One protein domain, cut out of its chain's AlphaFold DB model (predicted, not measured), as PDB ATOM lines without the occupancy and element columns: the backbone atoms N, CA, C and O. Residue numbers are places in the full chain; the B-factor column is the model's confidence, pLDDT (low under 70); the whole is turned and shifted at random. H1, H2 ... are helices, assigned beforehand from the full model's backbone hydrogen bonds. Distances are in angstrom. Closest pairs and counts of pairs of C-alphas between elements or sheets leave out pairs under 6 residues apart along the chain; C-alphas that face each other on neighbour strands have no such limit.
ATOM      1  N   GLY A  60      10.931   5.833   4.685       38.97
ATOM      2  CA  GLY A  60      11.961   5.890   5.727       38.97
ATOM      3  C   GLY A  60      11.428   5.543   7.120       38.97
ATOM      4  O   GLY A  60      12.042   4.752   7.837       38.97
ATOM      5  N   ALA A  61      10.252   6.065   7.484       40.38
ATOM      6  CA  ALA A  61       9.589   5.753   8.751       40.38
ATOM      7  C   ALA A  61       9.119   4.289   8.822       40.38
ATOM      8  O   ALA A  61       9.301   3.628   9.847       40.38
ATOM      9  N   ALA A  62       8.580   3.752   7.721       37.06
ATOM     10  CA  ALA A  62       8.185   2.349   7.624       37.06
ATOM     11  C   ALA A  62       9.395   1.404   7.716       37.06
ATOM     12  O   ALA A  62       9.335   0.394   8.422       37.06
ATOM     13  N   LEU A  63      10.525   1.750   7.087       42.84
ATOM     14  CA  LEU A  63      11.780   1.000   7.194       42.84
ATOM     15  C   LEU A  63      12.308   1.010   8.629       42.84
ATOM     16  O   LEU A  63      12.593  -0.054   9.174       42.84
ATOM     17  N   TYR A  64      12.347   2.173   9.281       45.19
ATOM     18  CA  TYR A  64      12.749   2.282  10.686       45.19
ATOM     19  C   TYR A  64      11.846   1.469  11.622       45.19
ATOM     20  O   TYR A  64      12.343   0.731  12.474       45.19
ATOM     21  N   GLY A  65      10.525   1.538  11.435       43.28
ATOM     22  CA  GLY A  65       9.563   0.749  12.206       43.28
ATOM     23  C   GLY A  65       9.723  -0.758  11.991       43.28
ATOM     24  O   GLY A  65       9.693  -1.529  12.950       43.28
ATOM     25  N   THR A  66       9.978  -1.186  10.753       44.75
ATOM     26  CA  THR A  66      10.185  -2.605  10.420       44.75
ATOM     27  C   THR A  66      11.493  -3.135  11.012       44.75
ATOM     28  O   THR A  66      11.524  -4.236  11.557       44.75
ATOM     29  N   VAL A  67      12.561  -2.335  10.983       45.88
ATOM     30  CA  VAL A  67      13.857  -2.669  11.596       45.88
ATOM     31  C   VAL A  67      13.739  -2.798  13.114       45.88
ATOM     32  O   VAL A  67      14.215  -3.782  13.681       45.88
ATOM     33  N   LEU A  68      13.047  -1.861  13.769       44.28
ATOM     34  CA  LEU A  68      12.792  -1.919  15.210       44.28
ATOM     35  C   LEU A  68      11.909  -3.116  15.585       44.28
ATOM     36  O   LEU A  68      12.171  -3.778  16.588       44.28
ATOM     37  N   TRP A  69      10.910  -3.450  14.763       52.69
ATOM     38  CA  TRP A  69      10.061  -4.623  14.973       52.69
ATOM     39  C   TRP A  69      10.838  -5.939  14.821       52.69
ATOM     40  O   TRP A  69      10.713  -6.823  15.669       52.69
ATOM     41  N   ILE A  70      11.691  -6.067  13.800       47.41
ATOM     42  CA  ILE A  70      12.537  -7.254  13.604       47.41
ATOM     43  C   ILE A  70      13.546  -7.389  14.750       47.41
ATOM     44  O   ILE A  70      13.663  -8.474  15.326       47.41
ATOM     45  N   ALA A  71      14.222  -6.301  15.131       43.38
ATOM     46  CA  ALA A  71      15.139  -6.286  16.272       43.38
ATOM     47  C   ALA A  71      14.417  -6.720  17.558       43.38
ATOM     48  O   ALA A  71      14.883  -7.616  18.259       43.38
ATOM     49  N   TYR A  72      13.216  -6.191  17.804       53.69
ATOM     50  CA  TYR A  72      12.386  -6.576  18.942       53.69
ATOM     51  C   TYR A  72      12.012  -8.069  18.941       53.69
ATOM     52  O   TYR A  72      12.131  -8.735  19.973       53.69
ATOM     53  N   GLN A  73      11.603  -8.638  17.798       50.78
ATOM     54  CA  GLN A  73      11.262 -10.066  17.707       50.78
ATOM     55  C   GLN A  73      12.474 -10.976  17.949       50.78
ATOM     56  O   GLN A  73      12.337 -12.052  18.543       50.78
ATOM     57  N   LEU A  74      13.665 -10.553  17.524       45.50
ATOM     58  CA  LEU A  74      14.904 -11.298  17.743       45.50
ATOM     59  C   LEU A  74      15.330 -11.250  19.218       45.50
ATOM     60  O   LEU A  74      15.623 -12.298  19.800       45.50
ATOM     61  N   THR A  75      15.242 -10.083  19.859       48.16
ATOM     62  CA  THR A  75      15.499  -9.927  21.300       48.16
ATOM     63  C   THR A  75      14.496 -10.725  22.140       48.16
ATOM     64  O   THR A  75      14.873 -11.378  23.115       48.16
ATOM     65  N   ARG A  76      13.221 -10.781  21.723       51.44
ATOM     66  CA  ARG A  76      12.182 -11.614  22.356       51.44
ATOM     67  C   ARG A  76      12.527 -13.106  22.314       51.44
ATOM     68  O   ARG A  76      12.344 -13.792  23.319       51.44
ATOM     69  N   LYS A  77      13.033 -13.618  21.184       48.59
ATOM     70  CA  LYS A  77      13.446 -15.030  21.058       48.59
ATOM     71  C   LYS A  77      14.670 -15.353  21.920       48.59
ATOM     72  O   LYS A  77      14.658 -16.386  22.585       48.59
ATOM     73  N   LYS A  78      15.670 -14.462  21.967       49.09
ATOM     74  CA  LYS A  78      16.869 -14.612  22.816       49.09
ATOM     75  C   LYS A  78      16.500 -14.666  24.302       49.09
ATOM     76  O   LYS A  78      16.865 -15.616  24.985       49.09
ATOM     77  N   ASN A  79      15.667 -13.734  24.770       45.50
ATOM     78  CA  ASN A  79      15.213 -13.701  26.164       45.50
ATOM     79  C   ASN A  79      14.379 -14.936  26.552       45.50
ATOM     80  O   ASN A  79      14.427 -15.375  27.700       45.50
ATOM     81  N   ARG A  80      13.613 -15.517  25.617       52.00
ATOM     82  CA  ARG A  80      12.869 -16.765  25.862       52.00
ATOM     83  C   ARG A  80      13.822 -17.947  26.065       52.00
ATOM     84  O   ARG A  80      13.666 -18.673  27.040       52.00
ATOM     85  N   ALA A  81      14.843 -18.065  25.215       49.34
ATOM     86  CA  ALA A  81      15.861 -19.109  25.315       49.34
ATOM     87  C   ALA A  81      16.723 -18.973  26.585       49.34
ATOM     88  O   ALA A  81      16.973 -19.958  27.275       49.34
ATOM     89  N   GLU A  82      17.130 -17.754  26.953       47.88
ATOM     90  CA  GLU A  82      17.897 -17.511  28.184       47.88
ATOM     91  C   GLU A  82      17.083 -17.840  29.445       47.88
ATOM     92  O   GLU A  82      17.604 -18.453  30.378       47.88
ATOM     93  N   ASN A  83      15.790 -17.505  29.468       47.44
ATOM     94  CA  ASN A  83      14.913 -17.836  30.592       47.44
ATOM     95  C   ASN A  83      14.645 -19.345  30.716       47.44
ATOM     96  O   ASN A  83      14.548 -19.848  31.836       47.44
ATOM     97  N   GLU A  84      14.565 -20.072  29.600       58.41
ATOM     98  CA  GLU A  84      14.462 -21.538  29.588       58.41
ATOM     99  C   GLU A  84      15.745 -22.189  30.140       58.41
ATOM    100  O   GLU A  84      15.667 -23.031  31.034       58.41
ATOM    101  N   ILE A  85      16.928 -21.706  29.740       54.38
ATOM    102  CA  ILE A  85      18.226 -22.188  30.250       54.38
ATOM    103  C   ILE A  85      18.395 -21.891  31.750       54.38
ATOM    104  O   ILE A  85      18.868 -22.734  32.517       54.38
ATOM    105  N   ILE A  86      17.993 -20.702  32.213       51.62
ATOM    106  CA  ILE A  86      18.030 -20.346  33.642       51.62
ATOM    107  C   ILE A  86      17.061 -21.225  34.445       51.62
ATOM    108  O   ILE A  86      17.381 -21.635  35.566       51.62
ATOM    109  N   ALA A  87      15.893 -21.549  33.883       55.69
ATOM    110  CA  ALA A  87      14.936 -22.450  34.513       55.69
ATOM    111  C   ALA A  87      15.478 -23.886  34.620       55.69
ATOM    112  O   ALA A  87      15.318 -24.508  35.674       55.69
ATOM    113  N   LYS A 129      29.607  -9.488  40.288       38.34
ATOM    114  CA  LYS A 129      28.351  -9.587  39.516       38.34
ATOM    115  C   LYS A 129      27.444  -8.362  39.682       38.34
ATOM    116  O   LYS A 129      26.770  -7.962  38.743       38.34
ATOM    117  N   ASN A 130      27.435  -7.734  40.857       35.78
ATOM    118  CA  ASN A 130      26.600  -6.554  41.096       35.78
ATOM    119  C   ASN A 130      27.141  -5.293  40.396       35.78
ATOM    120  O   ASN A 130      26.353  -4.417  40.043       35.78
ATOM    121  N   GLY A 131      28.461  -5.193  40.193       39.66
ATOM    122  CA  GLY A 131      29.096  -4.095  39.452       39.66
ATOM    123  C   GLY A 131      28.872  -4.190  37.941       39.66
ATOM    124  O   GLY A 131      28.437  -3.218  37.323       39.66
ATOM    125  N   THR A 132      29.068  -5.375  37.360       48.28
ATOM    126  CA  THR A 132      28.862  -5.622  35.922       48.28
ATOM    127  C   THR A 132      27.393  -5.503  35.515       48.28
ATOM    128  O   THR A 132      27.083  -4.854  34.518       48.28
ATOM    129  N   VAL A 133      26.465  -6.015  36.330       49.56
ATOM    130  CA  VAL A 133      25.016  -5.888  36.078       49.56
ATOM    131  C   VAL A 133      24.545  -4.427  36.161       49.56
ATOM    132  O   VAL A 133      23.704  -4.007  35.365       49.56
ATOM    133  N   LYS A 134      25.101  -3.618  37.077       42.09
ATOM    134  CA  LYS A 134      24.798  -2.176  37.149       42.09
ATOM    135  C   LYS A 134      25.332  -1.410  35.936       42.09
ATOM    136  O   LYS A 134      24.609  -0.563  35.418       42.09
ATOM    137  N   SER A 135      26.548  -1.720  35.479       56.53
ATOM    138  CA  SER A 135      27.146  -1.100  34.287       56.53
ATOM    139  C   SER A 135      26.352  -1.428  33.022       56.53
ATOM    140  O   SER A 135      26.001  -0.526  32.268       56.53
ATOM    141  N   CYS A 136      25.960  -2.693  32.852       60.25
ATOM    142  CA  CYS A 136      25.149  -3.141  31.722       60.25
ATOM    143  C   CYS A 136      23.761  -2.468  31.712       60.25
ATOM    144  O   CYS A 136      23.289  -2.010  30.679       60.25
ATOM    145  N   LYS A 137      23.122  -2.286  32.879       69.62
ATOM    146  CA  LYS A 137      21.854  -1.539  32.971       69.62
ATOM    147  C   LYS A 137      22.014  -0.049  32.633       69.62
ATOM    148  O   LYS A 137      21.117   0.536  32.028       69.62
ATOM    149  N   ALA A 138      23.118   0.571  33.050       73.50
ATOM    150  CA  ALA A 138      23.391   1.981  32.777       73.50
ATOM    151  C   ALA A 138      23.625   2.237  31.279       73.50
ATOM    152  O   ALA A 138      23.053   3.180  30.739       73.50
ATOM    153  N   MET A 139      24.385   1.365  30.614       73.62
ATOM    154  CA  MET A 139      24.616   1.417  29.168       73.62
ATOM    155  C   MET A 139      23.310   1.278  28.373       73.62
ATOM    156  O   MET A 139      22.987   2.156  27.573       73.62
ATOM    157  N   ARG A 140      22.460   0.304  28.722       77.06
ATOM    158  CA  ARG A 140      21.140   0.136  28.085       77.06
ATOM    159  C   ARG A 140      20.231   1.341  28.273       77.06
ATOM    160  O   ARG A 140      19.483   1.735  27.384       77.06
ATOM    161  N   THR A 141      20.284   1.942  29.460       82.88
ATOM    162  CA  THR A 141      19.517   3.159  29.754       82.88
ATOM    163  C   THR A 141      20.000   4.319  28.882       82.88
ATOM    164  O   THR A 141      19.174   5.040  28.329       82.88
ATOM    165  N   LEU A 142      21.318   4.472  28.717       84.38
ATOM    166  CA  LEU A 142      21.909   5.481  27.841       84.38
ATOM    167  C   LEU A 142      21.507   5.262  26.377       84.38
ATOM    168  O   LEU A 142      21.018   6.202  25.756       84.38
ATOM    169  N   GLY A 143      21.631   4.035  25.861       82.44
ATOM    170  CA  GLY A 143      21.229   3.691  24.494       82.44
ATOM    171  C   GLY A 143      19.758   4.010  24.221       82.44
ATOM    172  O   GLY A 143      19.444   4.646  23.219       82.44
ATOM    173  N   ASN A 144      18.862   3.682  25.157       85.94
ATOM    174  CA  ASN A 144      17.438   4.005  25.042       85.94
ATOM    175  C   ASN A 144      17.161   5.515  25.046       85.94
ATOM    176  O   ASN A 144      16.356   5.995  24.249       85.94
ATOM    177  N   ILE A 145      17.817   6.277  25.928       92.00
ATOM    178  CA  ILE A 145      17.672   7.742  25.964       92.00
ATOM    179  C   ILE A 145      18.177   8.347  24.654       92.00
ATOM    180  O   ILE A 145      17.510   9.207  24.082       92.00
ATOM    181  N   SER A 146      19.328   7.884  24.161       84.62
ATOM    182  CA  SER A 146      19.887   8.336  22.889       84.62
ATOM    183  C   SER A 146      18.982   7.970  21.710       84.62
ATOM    184  O   SER A 146      18.741   8.822  20.868       84.62
ATOM    185  N   ALA A 147      18.379   6.781  21.677       89.06
ATOM    186  CA  ALA A 147      17.432   6.420  20.621       89.06
ATOM    187  C   ALA A 147      16.237   7.390  20.568       89.06
ATOM    188  O   ALA A 147      15.926   7.934  19.510       89.06
ATOM    189  N   TRP A 148      15.613   7.683  21.715       93.62
ATOM    190  CA  TRP A 148      14.510   8.649  21.779       93.62
ATOM    191  C   TRP A 148      14.941  10.067  21.410       93.62
ATOM    192  O   TRP A 148      14.251  10.732  20.640       93.62
ATOM    193  N   ALA A 149      16.086  10.527  21.918       90.31
ATOM    194  CA  ALA A 149      16.625  11.841  21.581       90.31
ATOM    195  C   ALA A 149      16.916  11.964  20.076       90.31
ATOM    196  O   ALA A 149      16.586  12.983  19.469       90.31
ATOM    197  N   GLY A 150      17.469  10.912  19.468       89.50
ATOM    198  CA  GLY A 150      17.729  10.825  18.035       89.50
ATOM    199  C   GLY A 150      16.449  10.892  17.207       89.50
ATOM    200  O   GLY A 150      16.373  11.699  16.284       89.50
ATOM    201  N   ILE A 151      15.422  10.124  17.583       91.25
ATOM    202  CA  ILE A 151      14.105  10.145  16.926       91.25
ATOM    203  C   ILE A 151      13.482  11.540  17.008       91.25
ATOM    204  O   ILE A 151      13.061  12.070  15.987       91.25
ATOM    205  N   ILE A 152      13.477  12.169  18.187       92.88
ATOM    206  CA  ILE A 152      12.930  13.522  18.365       92.88
ATOM    207  C   ILE A 152      13.679  14.529  17.484       92.88
ATOM    208  O   ILE A 152      13.047  15.306  16.773       92.88
ATOM    209  N   CYS A 153      15.015  14.491  17.477       91.75
ATOM    210  CA  CYS A 153      15.834  15.377  16.645       91.75
ATOM    211  C   CYS A 153      15.582  15.155  15.143       91.75
ATOM    212  O   CYS A 153      15.495  16.116  14.374       91.75
ATOM    213  N   ALA A 154      15.426  13.900  14.716       89.50
ATOM    214  CA  ALA A 154      15.083  13.565  13.339       89.50
ATOM    215  C   ALA A 154      13.693  14.101  12.975       89.50
ATOM    216  O   ALA A 154      13.556  14.772  11.958       89.50
ATOM    217  N   SER A 155      12.688  13.904  13.838       91.88
ATOM    218  CA  SER A 155      11.344  14.460  13.652       91.88
ATOM    219  C   SER A 155      11.377  15.981  13.538       91.88
ATOM    220  O   SER A 155      10.792  16.525  12.607       91.88
ATOM    221  N   MET A 156      12.119  16.660  14.415       91.00
ATOM    222  CA  MET A 156      12.328  18.114  14.384       91.00
ATOM    223  C   MET A 156      12.956  18.608  13.075       91.00
ATOM    224  O   MET A 156      12.734  19.749  12.685       91.00
ATOM    225  N   SER A 157      13.702  17.756  12.374       89.56
ATOM    226  CA  SER A 157      14.321  18.092  11.089       89.56
ATOM    227  C   SER A 157      13.358  17.965   9.897       89.56
ATOM    228  O   SER A 157      13.745  18.292   8.778       89.56
ATOM    229  N   THR A 158      12.122  17.495  10.109       85.81
ATOM    230  CA  THR A 158      11.114  17.301   9.049       85.81
ATOM    231  C   THR A 158      10.170  18.492   8.899       85.81
ATOM    232  O   THR A 158       9.967  19.272   9.832       85.81
ATOM    233  N   VAL A 159       9.521  18.579   7.734       84.81
ATOM    234  CA  VAL A 159       8.468  19.569   7.437       84.81
ATOM    235  C   VAL A 159       7.204  19.387   8.283       84.81
ATOM    236  O   VAL A 159       6.421  20.318   8.431       84.81
ATOM    237  N   TRP A 160       7.002  18.199   8.858       87.00
ATOM    238  CA  TRP A 160       5.818  17.877   9.659       87.00
ATOM    239  C   TRP A 160       5.942  18.296  11.117       87.00
ATOM    240  O   TRP A 160       4.951  18.292  11.849       87.00
ATOM    241  N   PHE A 161       7.149  18.645  11.565       90.88
ATOM    242  CA  PHE A 161       7.305  19.177  12.905       90.88
ATOM    243  C   PHE A 161       6.639  20.557  12.983       90.88
ATOM    244  O   PHE A 161       6.871  21.393  12.107       90.88
ATOM    245  N   PRO A 162       5.824  20.837  14.016       92.50
ATOM    246  CA  PRO A 162       4.954  22.012  14.058       92.50
ATOM    247  C   PRO A 162       5.714  23.298  14.433       92.50
ATOM    248  O   PRO A 162       5.357  23.993  15.386       92.50
ATOM    249  N   TRP A 163       6.765  23.636  13.684       87.06
ATOM    250  CA  TRP A 163       7.605  24.814  13.905       87.06
ATOM    251  C   TRP A 163       6.800  26.113  13.906       87.06
ATOM    252  O   TRP A 163       7.004  26.951  14.783       87.06
ATOM    253  N   ASN A 164       5.833  26.241  12.995       87.81
ATOM    254  CA  ASN A 164       4.965  27.417  12.905       87.81
ATOM    255  C   ASN A 164       4.090  27.575  14.152       87.81
ATOM    256  O   ASN A 164       3.995  28.668  14.704       87.81
ATOM    257  N   SER A 165       3.502  26.482  14.643       92.38
ATOM    258  CA  SER A 165       2.679  26.502  15.856       92.38
ATOM    259  C   SER A 165       3.508  26.837  17.098       92.38
ATOM    260  O   SER A 165       3.056  27.590  17.956       92.38
ATOM    261  N   ILE A 166       4.741  26.323  17.182       90.94
ATOM    262  CA  ILE A 166       5.671  26.635  18.277       90.94
ATOM    263  C   ILE A 166       6.083  28.110  18.226       90.94
ATOM    264  O   ILE A 166       6.058  28.783  19.255       90.94
ATOM    265  N   ALA A 167       6.418  28.629  17.043       87.38
ATOM    266  CA  ALA A 167       6.764  30.035  16.865       87.38
ATOM    267  C   ALA A 167       5.584  30.961  17.208       87.38
ATOM    268  O   ALA A 167       5.773  31.971  17.882       87.38
ATOM    269  N   ALA A 168       4.361  30.595  16.817       89.75
ATOM    270  CA  ALA A 168       3.154  31.370  17.103       89.75
ATOM    271  C   ALA A 168       2.764  31.381  18.594       89.75
ATOM    272  O   ALA A 168       2.063  32.290  19.035       89.75
ATOM    273  N   ALA A 169       3.218  30.405  19.387       94.56
ATOM    274  CA  ALA A 169       2.813  30.269  20.785       94.56
ATOM    275  C   ALA A 169       3.344  31.390  21.699       94.56
ATOM    276  O   ALA A 169       2.701  31.721  22.695       94.56
ATOM    277  N   SER A 170       4.511  31.978  21.407       93.75
ATOM    278  CA  SER A 170       4.997  33.164  22.130       93.75
ATOM    279  C   SER A 170       6.112  33.901  21.378       93.75
ATOM    280  O   SER A 170       6.858  33.272  20.625       93.75
ATOM    281  N   PRO A 171       6.338  35.202  21.655       85.62
ATOM    282  CA  PRO A 171       7.466  35.949  21.091       85.62
ATOM    283  C   PRO A 171       8.837  35.325  21.399       85.62
ATOM    284  O   PRO A 171       9.743  35.369  20.570       85.62
ATOM    285  N   VAL A 172       8.989  34.708  22.577       88.62
ATOM    286  CA  VAL A 172      10.233  34.036  22.982       88.62
ATOM    287  C   VAL A 172      10.470  32.785  22.138       88.62
ATOM    288  O   VAL A 172      11.572  32.584  21.633       88.62
ATOM    289  N   LEU A 173       9.435  31.962  21.946       87.94
ATOM    290  CA  LEU A 173       9.529  30.764  21.112       87.94
ATOM    291  C   LEU A 173       9.742  31.122  19.642       87.94
ATOM    292  O   LEU A 173      10.574  30.494  18.997       87.94
ATOM    293  N   ASN A 174       9.086  32.171  19.141       83.06
ATOM    294  CA  ASN A 174       9.348  32.705  17.808       83.06
ATOM    295  C   ASN A 174      10.835  33.040  17.625       83.06
ATOM    296  O   ASN A 174      11.464  32.594  16.669       83.06
ATOM    297  N   GLN A 175      11.432  33.755  18.584       83.56
ATOM    298  CA  GLN A 175      12.853  34.091  18.519       83.56
ATOM    299  C   GLN A 175      13.747  32.843  18.535       83.56
ATOM    300  O   GLN A 175      14.714  32.778  17.781       83.56
ATOM    301  N   ILE A 176      13.426  31.840  19.360       85.06
ATOM    302  CA  ILE A 176      14.177  30.577  19.411       85.06
ATOM    303  C   ILE A 176      14.091  29.840  18.071       85.06
ATOM    304  O   ILE A 176      15.125  29.449  17.536       85.06
ATOM    305  N   VAL A 177      12.889  29.686  17.508       86.56
ATOM    306  CA  VAL A 177      12.679  28.998  16.223       86.56
ATOM    307  C   VAL A 177      13.419  29.721  15.097       86.56
ATOM    308  O   VAL A 177      14.143  29.084  14.336       86.56
ATOM    309  N   ARG A 178      13.337  31.056  15.038       78.44
ATOM    310  CA  ARG A 178      14.077  31.857  14.046       78.44
ATOM    311  C   ARG A 178      15.594  31.724  14.198       78.44
ATOM    312  O   ARG A 178      16.299  31.682  13.195       78.44
ATOM    313  N   ASN A 179      16.104  31.589  15.424       81.25
ATOM    314  CA  ASN A 179      17.536  31.402  15.676       81.25
ATOM    315  C   ASN A 179      18.065  30.030  15.214       81.25
ATOM    316  O   ASN A 179      19.257  29.914  14.931       81.25
ATOM    317  N   ILE A 180      17.216  28.999  15.109       83.31
ATOM    318  CA  ILE A 180      17.609  27.702  14.527       83.31
ATOM    319  C   ILE A 180      17.970  27.880  13.040       83.31
ATOM    320  O   ILE A 180      18.864  27.190  12.549       83.31
ATOM    321  N   GLN A 181      17.360  28.866  12.363       76.00
ATOM    322  CA  GLN A 181      17.452  29.208  10.933       76.00
ATOM    323  C   GLN A 181      16.969  28.094   9.997       76.00
ATOM    324  O   GLN A 181      16.077  28.326   9.189       76.00
ATOM    325  N   PHE A 182      17.503  26.879  10.141       77.94
ATOM    326  CA  PHE A 182      17.165  25.730   9.308       77.94
ATOM    327  C   PHE A 182      16.946  24.476  10.164       77.94
ATOM    328  O   PHE A 182      17.882  24.039  10.843       77.94
ATOM    329  N   PRO A 183      15.755  23.848  10.112       81.25
ATOM    330  CA  PRO A 183      15.463  22.626  10.862       81.25
ATOM    331  C   PRO A 183      16.454  21.483  10.611       81.25
ATOM    332  O   PRO A 183      16.784  20.749  11.541       81.25
ATOM    333  N   TRP A 184      17.021  21.375   9.400       77.94
ATOM    334  CA  TRP A 184      18.019  20.349   9.070       77.94
ATOM    335  C   TRP A 184      19.296  20.427   9.919       77.94
ATOM    336  O   TRP A 184      20.025  19.445  10.008       77.94
ATOM    337  N   ARG A 185      19.588  21.556  10.589       83.75
ATOM    338  CA  ARG A 185      20.735  21.658  11.514       83.75
ATOM    339  C   ARG A 185      20.608  20.711  12.707       83.75
ATOM    340  O   ARG A 185      21.610  20.337  13.310       83.75
ATOM    341  N   ILE A 186      19.387  20.301  13.040       88.19
ATOM    342  CA  ILE A 186      19.111  19.368  14.135       88.19
ATOM    343  C   ILE A 186      19.432  17.920  13.715       88.19
ATOM    344  O   ILE A 186      19.673  17.067  14.572       88.19
ATOM    345  N   LEU A 187      19.567  17.646  12.412       83.81
ATOM    346  CA  LEU A 187      19.917  16.325  11.888       83.81
ATOM    347  C   LEU A 187      21.303  15.863  12.358       83.81
ATOM    348  O   LEU A 187      21.500  14.679  12.621       83.81
ATOM    349  N   SER A 188      22.254  16.784  12.548       83.75
ATOM    350  CA  SER A 188      23.572  16.459  13.111       83.75
ATOM    351  C   SER A 188      23.465  15.918  14.540       83.75
ATOM    352  O   SER A 188      24.144  14.953  14.889       83.75
ATOM    353  N   LEU A 189      22.573  16.493  15.356       85.38
ATOM    354  CA  LEU A 189      22.298  15.999  16.708       85.38
ATOM    355  C   LEU A 189      21.605  14.637  16.663       85.38
ATOM    356  O   LEU A 189      21.978  13.740  17.419       85.38
ATOM    357  N   ALA A 190      20.654  14.457  15.738       87.69
ATOM    358  CA  ALA A 190      20.024  13.162  15.504       87.69
ATOM    359  C   ALA A 190      21.078  12.090  15.190       87.69
ATOM    360  O   ALA A 190      21.088  11.040  15.826       87.69
ATOM    361  N   GLY A 191      22.022  12.384  14.292       82.94
ATOM    362  CA  GLY A 191      23.121  11.486  13.941       82.94
ATOM    363  C   GLY A 191      23.963  11.059  15.147       82.94
ATOM    364  O   GLY A 191      24.168   9.864  15.349       82.94
ATOM    365  N   ILE A 192      24.391  12.004  15.995       82.94
ATOM    366  CA  ILE A 192      25.185  11.704  17.204       82.94
ATOM    367  C   ILE A 192      24.436  10.733  18.124       82.94
ATOM    368  O   ILE A 192      24.991   9.722  18.558       82.94
ATOM    369  N   PHE A 193      23.166  11.018  18.409       84.69
ATOM    370  CA  PHE A 193      22.365  10.177  19.292       84.69
ATOM    371  C   PHE A 193      22.078   8.795  18.690       84.69
ATOM    372  O   PHE A 193      22.150   7.789  19.398       84.69
ATOM    373  N   MET A 194      21.826   8.721  17.383       83.94
ATOM    374  CA  MET A 194      21.609   7.453  16.687       83.94
ATOM    375  C   MET A 194      22.876   6.594  16.630       83.94
ATOM    376  O   MET A 194      22.775   5.373  16.728       83.94
ATOM    377  N   VAL A 195      24.069   7.193  16.551       84.38
ATOM    378  CA  VAL A 195      25.344   6.462  16.669       84.38
ATOM    379  C   VAL A 195      25.488   5.845  18.059       84.38
ATOM    380  O   VAL A 195      25.765   4.652  18.160       84.38
ATOM    381  N   ILE A 196      25.242   6.612  19.128       82.44
ATOM    382  CA  ILE A 196      25.308   6.094  20.508       82.44
ATOM    383  C   ILE A 196      24.320   4.932  20.697       82.44
ATOM    384  O   ILE A 196      24.686   3.892  21.241       82.44
ATOM    385  N   ALA A 197      23.090   5.076  20.193       83.62
ATOM    386  CA  ALA A 197      22.087   4.014  20.235       83.62
ATOM    387  C   ALA A 197      22.506   2.773  19.423       83.62
ATOM    388  O   ALA A 197      22.286   1.647  19.863       83.62
ATOM    389  N   SER A 198      23.143   2.966  18.266       78.62
ATOM    390  CA  SER A 198      23.606   1.877  17.392       78.62
ATOM    391  C   SER A 198      24.751   1.075  18.008       78.62
ATOM    392  O   SER A 198      24.798  -0.145  17.850       78.62
ATOM    393  N   VAL A 199      25.664   1.736  18.728       79.31
ATOM    394  CA  VAL A 199      26.743   1.064  19.467       79.31
ATOM    395  C   VAL A 199      26.158   0.164  20.554       79.31
ATOM    396  O   VAL A 199      26.495  -1.016  20.606       79.31
ATOM    397  N   GLU A 200      25.223   0.678  21.358       80.81
ATOM    398  CA  GLU A 200      24.575  -0.125  22.404       80.81
ATOM    399  C   GLU A 200      23.772  -1.292  21.818       80.81
ATOM    400  O   GLU A 200      23.840  -2.415  22.312       80.81
ATOM    401  N   LEU A 201      23.054  -1.055  20.716       79.00
ATOM    402  CA  LEU A 201      22.327  -2.113  20.019       79.00
ATOM    403  C   LEU A 201      23.278  -3.201  19.499       79.00
ATOM    404  O   LEU A 201      22.951  -4.381  19.572       79.00
ATOM    405  N   THR A 202      24.469  -2.835  19.021       75.06
ATOM    406  CA  THR A 202      25.476  -3.808  18.564       75.06
ATOM    407  C   THR A 202      25.956  -4.698  19.713       75.06
ATOM    408  O   THR A 202      26.040  -5.914  19.542       75.06
ATOM    409  N   GLU A 203      26.196  -4.123  20.893       73.62
ATOM    410  CA  GLU A 203      26.540  -4.872  22.110       73.62
ATOM    411  C   GLU A 203      25.405  -5.818  22.546       73.62
ATOM    412  O   GLU A 203      25.654  -6.963  22.925       73.62
ATOM    413  N   GLU A 204      24.136  -5.404  22.449       74.75
ATOM    414  CA  GLU A 204      22.998  -6.281  22.778       74.75
ATOM    415  C   GLU A 204      22.824  -7.446  21.792       74.75
ATOM    416  O   GLU A 204      22.466  -8.572  22.184       74.75
ATOM    417  N   LEU A 205      23.075  -7.176  20.509       73.62
ATOM    418  CA  LEU A 205      23.026  -8.164  19.436       73.62
ATOM    419  C   LEU A 205      24.236  -9.104  19.449       73.62
ATOM    420  O   LEU A 205      24.159 -10.169  18.826       73.62
ATOM    421  N   HIS A 206      25.287  -8.761  20.202       69.38
ATOM    422  CA  HIS A 206      26.510  -9.542  20.284       69.38
ATOM    423  C   HIS A 206      26.223 -11.010  20.642       69.38
ATOM    424  O   HIS A 206      25.466 -11.328  21.573       69.38
ATOM    425  N   GLY A 207      26.794 -11.921  19.853       64.12
ATOM    426  CA  GLY A 207      26.592 -13.368  19.979       64.12
ATOM    427  C   GLY A 207      25.439 -13.924  19.135       64.12
ATOM    428  O   GLY A 207      25.231 -15.136  19.109       64.12
ATOM    429  N   SER A 208      24.717 -13.072  18.401       75.94
ATOM    430  CA  SER A 208      23.738 -13.478  17.388       75.94
ATOM    431  C   SER A 208      24.227 -13.090  15.995       75.94
ATOM    432  O   SER A 208      23.840 -12.064  15.437       75.94
ATOM    433  N   MET A 209      25.042 -13.957  15.390       69.06
ATOM    434  CA  MET A 209      25.665 -13.708  14.081       69.06
ATOM    435  C   MET A 209      24.655 -13.329  12.980       69.06
ATOM    436  O   MET A 209      24.984 -12.561  12.079       69.06
ATOM    437  N   GLN A 210      23.428 -13.860  13.013       73.56
ATOM    438  CA  GLN A 210      22.392 -13.486  12.041       73.56
ATOM    439  C   GLN A 210      21.865 -12.066  12.281       73.56
ATOM    440  O   GLN A 210      21.701 -11.317  11.322       73.56
ATOM    441  N   ALA A 211      21.627 -11.681  13.538       73.81
ATOM    442  CA  ALA A 211      21.114 -10.354  13.868       73.81
ATOM    443  C   ALA A 211      22.166  -9.261  13.627       73.81
ATOM    444  O   ALA A 211      21.840  -8.222  13.062       73.81
ATOM    445  N   GLU A 212      23.431  -9.532  13.960       72.50
ATOM    446  CA  GLU A 212      24.561  -8.646  13.655       72.50
ATOM    447  C   GLU A 212      24.699  -8.407  12.144       72.50
ATOM    448  O   GLU A 212      24.824  -7.266  11.705       72.50
ATOM    449  N   LYS A 213      24.611  -9.468  11.327       73.44
ATOM    450  CA  LYS A 213      24.666  -9.354   9.860       73.44
ATOM    451  C   LYS A 213      23.504  -8.542   9.301       73.44
ATOM    452  O   LYS A 213      23.726  -7.687   8.452       73.44
ATOM    453  N   VAL A 214      22.281  -8.795   9.768       80.12
ATOM    454  CA  VAL A 214      21.101  -8.027   9.342       80.12
ATOM    455  C   VAL A 214      21.270  -6.554   9.706       80.12
ATOM    456  O   VAL A 214      21.066  -5.694   8.856       80.12
ATOM    457  N   PHE A 215      21.708  -6.255  10.929       81.12
ATOM    458  CA  PHE A 215      21.945  -4.884  11.367       81.12
ATOM    459  C   PHE A 215      23.040  -4.185  10.546       81.12
ATOM    460  O   PHE A 215      22.841  -3.063  10.084       81.12
ATOM    461  N   ALA A 216      24.153  -4.869  10.269       77.31
ATOM    462  CA  ALA A 216      25.221  -4.347   9.419       77.31
ATOM    463  C   ALA A 216      24.747  -4.069   7.981       77.31
ATOM    464  O   ALA A 216      25.087  -3.032   7.414       77.31
ATOM    465  N   VAL A 217      23.929  -4.954   7.398       84.00
ATOM    466  CA  VAL A 217      23.334  -4.750   6.065       84.00
ATOM    467  C   VAL A 217      22.400  -3.541   6.058       84.00
ATOM    468  O   VAL A 217      22.425  -2.765   5.107       84.00
ATOM    469  N   LEU A 218      21.610  -3.342   7.114       83.44
ATOM    470  CA  LEU A 218      20.724  -2.181   7.236       83.44
ATOM    471  C   LEU A 218      21.509  -0.870   7.341       83.44
ATOM    472  O   LEU A 218      21.174   0.092   6.651       83.44
ATOM    473  N   LEU A 219      22.577  -0.841   8.144       82.00
ATOM    474  CA  LEU A 219      23.468   0.319   8.240       82.00
ATOM    475  C   LEU A 219      24.156   0.618   6.903       82.00
ATOM    476  O   LEU A 219      24.177   1.769   6.469       82.00
ATOM    477  N   ALA A 220      24.667  -0.412   6.226       82.00
ATOM    478  CA  ALA A 220      25.276  -0.266   4.908       82.00
ATOM    479  C   ALA A 220      24.262   0.237   3.869       82.00
ATOM    480  O   ALA A 220      24.571   1.141   3.099       82.00
ATOM    481  N   GLY A 221      23.035  -0.290   3.880       85.75
ATOM    482  CA  GLY A 221      21.948   0.163   3.012       85.75
ATOM    483  C   GLY A 221      21.581   1.627   3.251       85.75
ATOM    484  O   GLY A 221      21.494   2.395   2.298       85.75
ATOM    485  N   ALA A 222      21.440   2.043   4.512       82.50
ATOM    486  CA  ALA A 222      21.172   3.438   4.862       82.50
ATOM    487  C   ALA A 222      22.305   4.376   4.407       82.50
ATOM    488  O   ALA A 222      22.035   5.435   3.837       82.50
ATOM    489  N   ALA A 223      23.564   3.969   4.594       81.44
ATOM    490  CA  ALA A 223      24.725   4.726   4.131       81.44
ATOM    491  C   ALA A 223      24.775   4.832   2.599       81.44
ATOM    492  O   ALA A 223      25.051   5.906   2.072       81.44
ATOM    493  N   LEU A 224      24.465   3.748   1.878       86.81
ATOM    494  CA  LEU A 224      24.408   3.741   0.414       86.81
ATOM    495  C   LEU A 224      23.293   4.640  -0.121       86.81
ATOM    496  O   LEU A 224      23.535   5.406  -1.047       86.81
ATOM    497  N   ILE A 225      22.100   4.585   0.474       87.38
ATOM    498  CA  ILE A 225      20.979   5.457   0.098       87.38
ATOM    499  C   ILE A 225      21.355   6.921   0.345       87.38
ATOM    500  O   ILE A 225      21.204   7.753  -0.545       87.38
ATOM    501  N   SER A 226      21.900   7.239   1.523       81.06
ATOM    502  CA  SER A 226      22.343   8.599   1.845       81.06
ATOM    503  C   SER A 226      23.442   9.090   0.898       81.06
ATOM    504  O   SER A 226      23.371  10.221   0.424       81.06
ATOM    505  N   GLY A 227      24.427   8.244   0.588       79.62
ATOM    506  CA  GLY A 227      25.495   8.561  -0.358       79.62
ATOM    507  C   GLY A 227      24.984   8.746  -1.785       79.62
ATOM    508  O   GLY A 227      25.450   9.643  -2.481       79.62
ATOM    509  N   PHE A 228      23.995   7.953  -2.205       85.19
ATOM    510  CA  PHE A 228      23.333   8.114  -3.497       85.19
ATOM    511  C   PHE A 228      22.625   9.463  -3.599       85.19
ATOM    512  O   PHE A 228      22.833  10.158  -4.584       85.19
ATOM    513  N   PHE A 229      21.846   9.862  -2.589       80.75
ATOM    514  CA  PHE A 229      21.184  11.171  -2.588       80.75
ATOM    515  C   PHE A 229      22.187  12.323  -2.600       80.75
ATOM    516  O   PHE A 229      22.037  13.242  -3.397       80.75
ATOM    517  N   LEU A 230      23.245  12.246  -1.785       80.50
ATOM    518  CA  LEU A 230      24.310  13.251  -1.786       80.50
ATOM    519  C   LEU A 230      24.963  13.378  -3.168       80.50
ATOM    520  O   LEU A 230      25.171  14.483  -3.660       80.50
ATOM    521  N   LEU A 231      25.290  12.243  -3.792       82.50
ATOM    522  CA  LEU A 231      25.903  12.230  -5.113       82.50
ATOM    523  C   LEU A 231      24.925  12.729  -6.179       82.50
ATOM    524  O   LEU A 231      25.327  13.501  -7.041       82.50
ATOM    525  N   HIS A 232      23.657  12.322  -6.117       82.62
ATOM    526  CA  HIS A 232      22.607  12.770  -7.024       82.62
ATOM    527  C   HIS A 232      22.434  14.288  -6.951       82.62
ATOM    528  O   HIS A 232      22.530  14.947  -7.977       82.62
ATOM    529  N   ASP A 233      22.275  14.862  -5.759       77.50
ATOM    530  CA  ASP A 233      22.181  16.315  -5.601       77.50
ATOM    531  C   ASP A 233      23.432  17.017  -6.138       77.50
ATOM    532  O   ASP A 233      23.324  18.013  -6.847       77.50
ATOM    533  N   TYR A 234      24.625  16.476  -5.890       71.88
ATOM    534  CA  TYR A 234      25.866  17.097  -6.354       71.88
ATOM    535  C   TYR A 234      26.084  16.995  -7.875       71.88
ATOM    536  O   TYR A 234      26.712  17.865  -8.471       71.88
ATOM    537  N   THR A 235      25.613  15.915  -8.504       77.81
ATOM    538  CA  THR A 235      25.871  15.617  -9.928       77.81
ATOM    539  C   THR A 235      24.733  16.000 -10.860       77.81
ATOM    540  O   THR A 235      24.984  16.251 -12.036       77.81
TER     541      THR A 235
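Overview. This is residues 60 to 87 and 129 to 235 of the 401 residues of an uncharacterized protein of Selenomonas sp (UniProt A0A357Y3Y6). Four long helices, H1, H2, H5 and H6, run roughly lengthwise in a loose, splayed set, with a small helical hairpin, H3 and H4, beyond the end where H2 ends and H5 begins. H2 and H5 pack closely as the core; H6 folds back from H5 as a narrow V, and H1 runs alongside without touching any helix. The printed part has 135 residues with six named helices, H1 to H6 in order, and no named strand: all helix. It is loose, with a radius of gyration of the C-alphas of 19.0 A and spans of 60 by 41 by 23 A.

Along the chain. H1, residues 60 to 87, begins with C-alpha 60 at (11.961, 5.890, 5.727) and is 40.5 A long. H2, residues 129 to 156, is 40.7 A long. H3 is residues 163 to 169 and H4 residues 171 to 180. H5, residues 183 to 205, is 32.8 A long, with a kink of 28 degrees near residue 190. H6, residues 209 to 235, is 37.9 A long and ends with C-alpha 235 at (25.871, 15.617, -9.928).

Arrangement. H1 is close to but not clearly touching H6; their closest C-alphas, Leu 74 and Ala 211, are 7.4 A apart. H2 and H5 touch, closest at the C-alphas of Gly 150 and Ala 190, 4.1 A, at a shallow tilt of 30 degrees, opposite ways. H3 and H4 form a hairpin, with the C-alphas of Ala 167 and Asn 174 closest at 3.8 A. H5 and H6 only just touch, only at the corner, with 3 pairs of C-alphas within 8 A, the closest Leu 205 and Glu 212 at 6.0 A. Every O i to N i+4 pair is within hydrogen-bond range in H1, H2, H3, H4 and H6; in H5, 16 of 19 are.

Size, cuts and confidence. The C-alphas of Ala 87 and Pro 171, the farthest apart, are 60.4 A apart. Residues 88 to 128 are not printed, and C-alphas 87 and 129 are 19.2 A apart across this cut. Of the links that are printed whole, none is long. Mean pLDDT of H1 is 48; residues 60 to 87, 129 to 137, 206 to 207 and 209 are under 70.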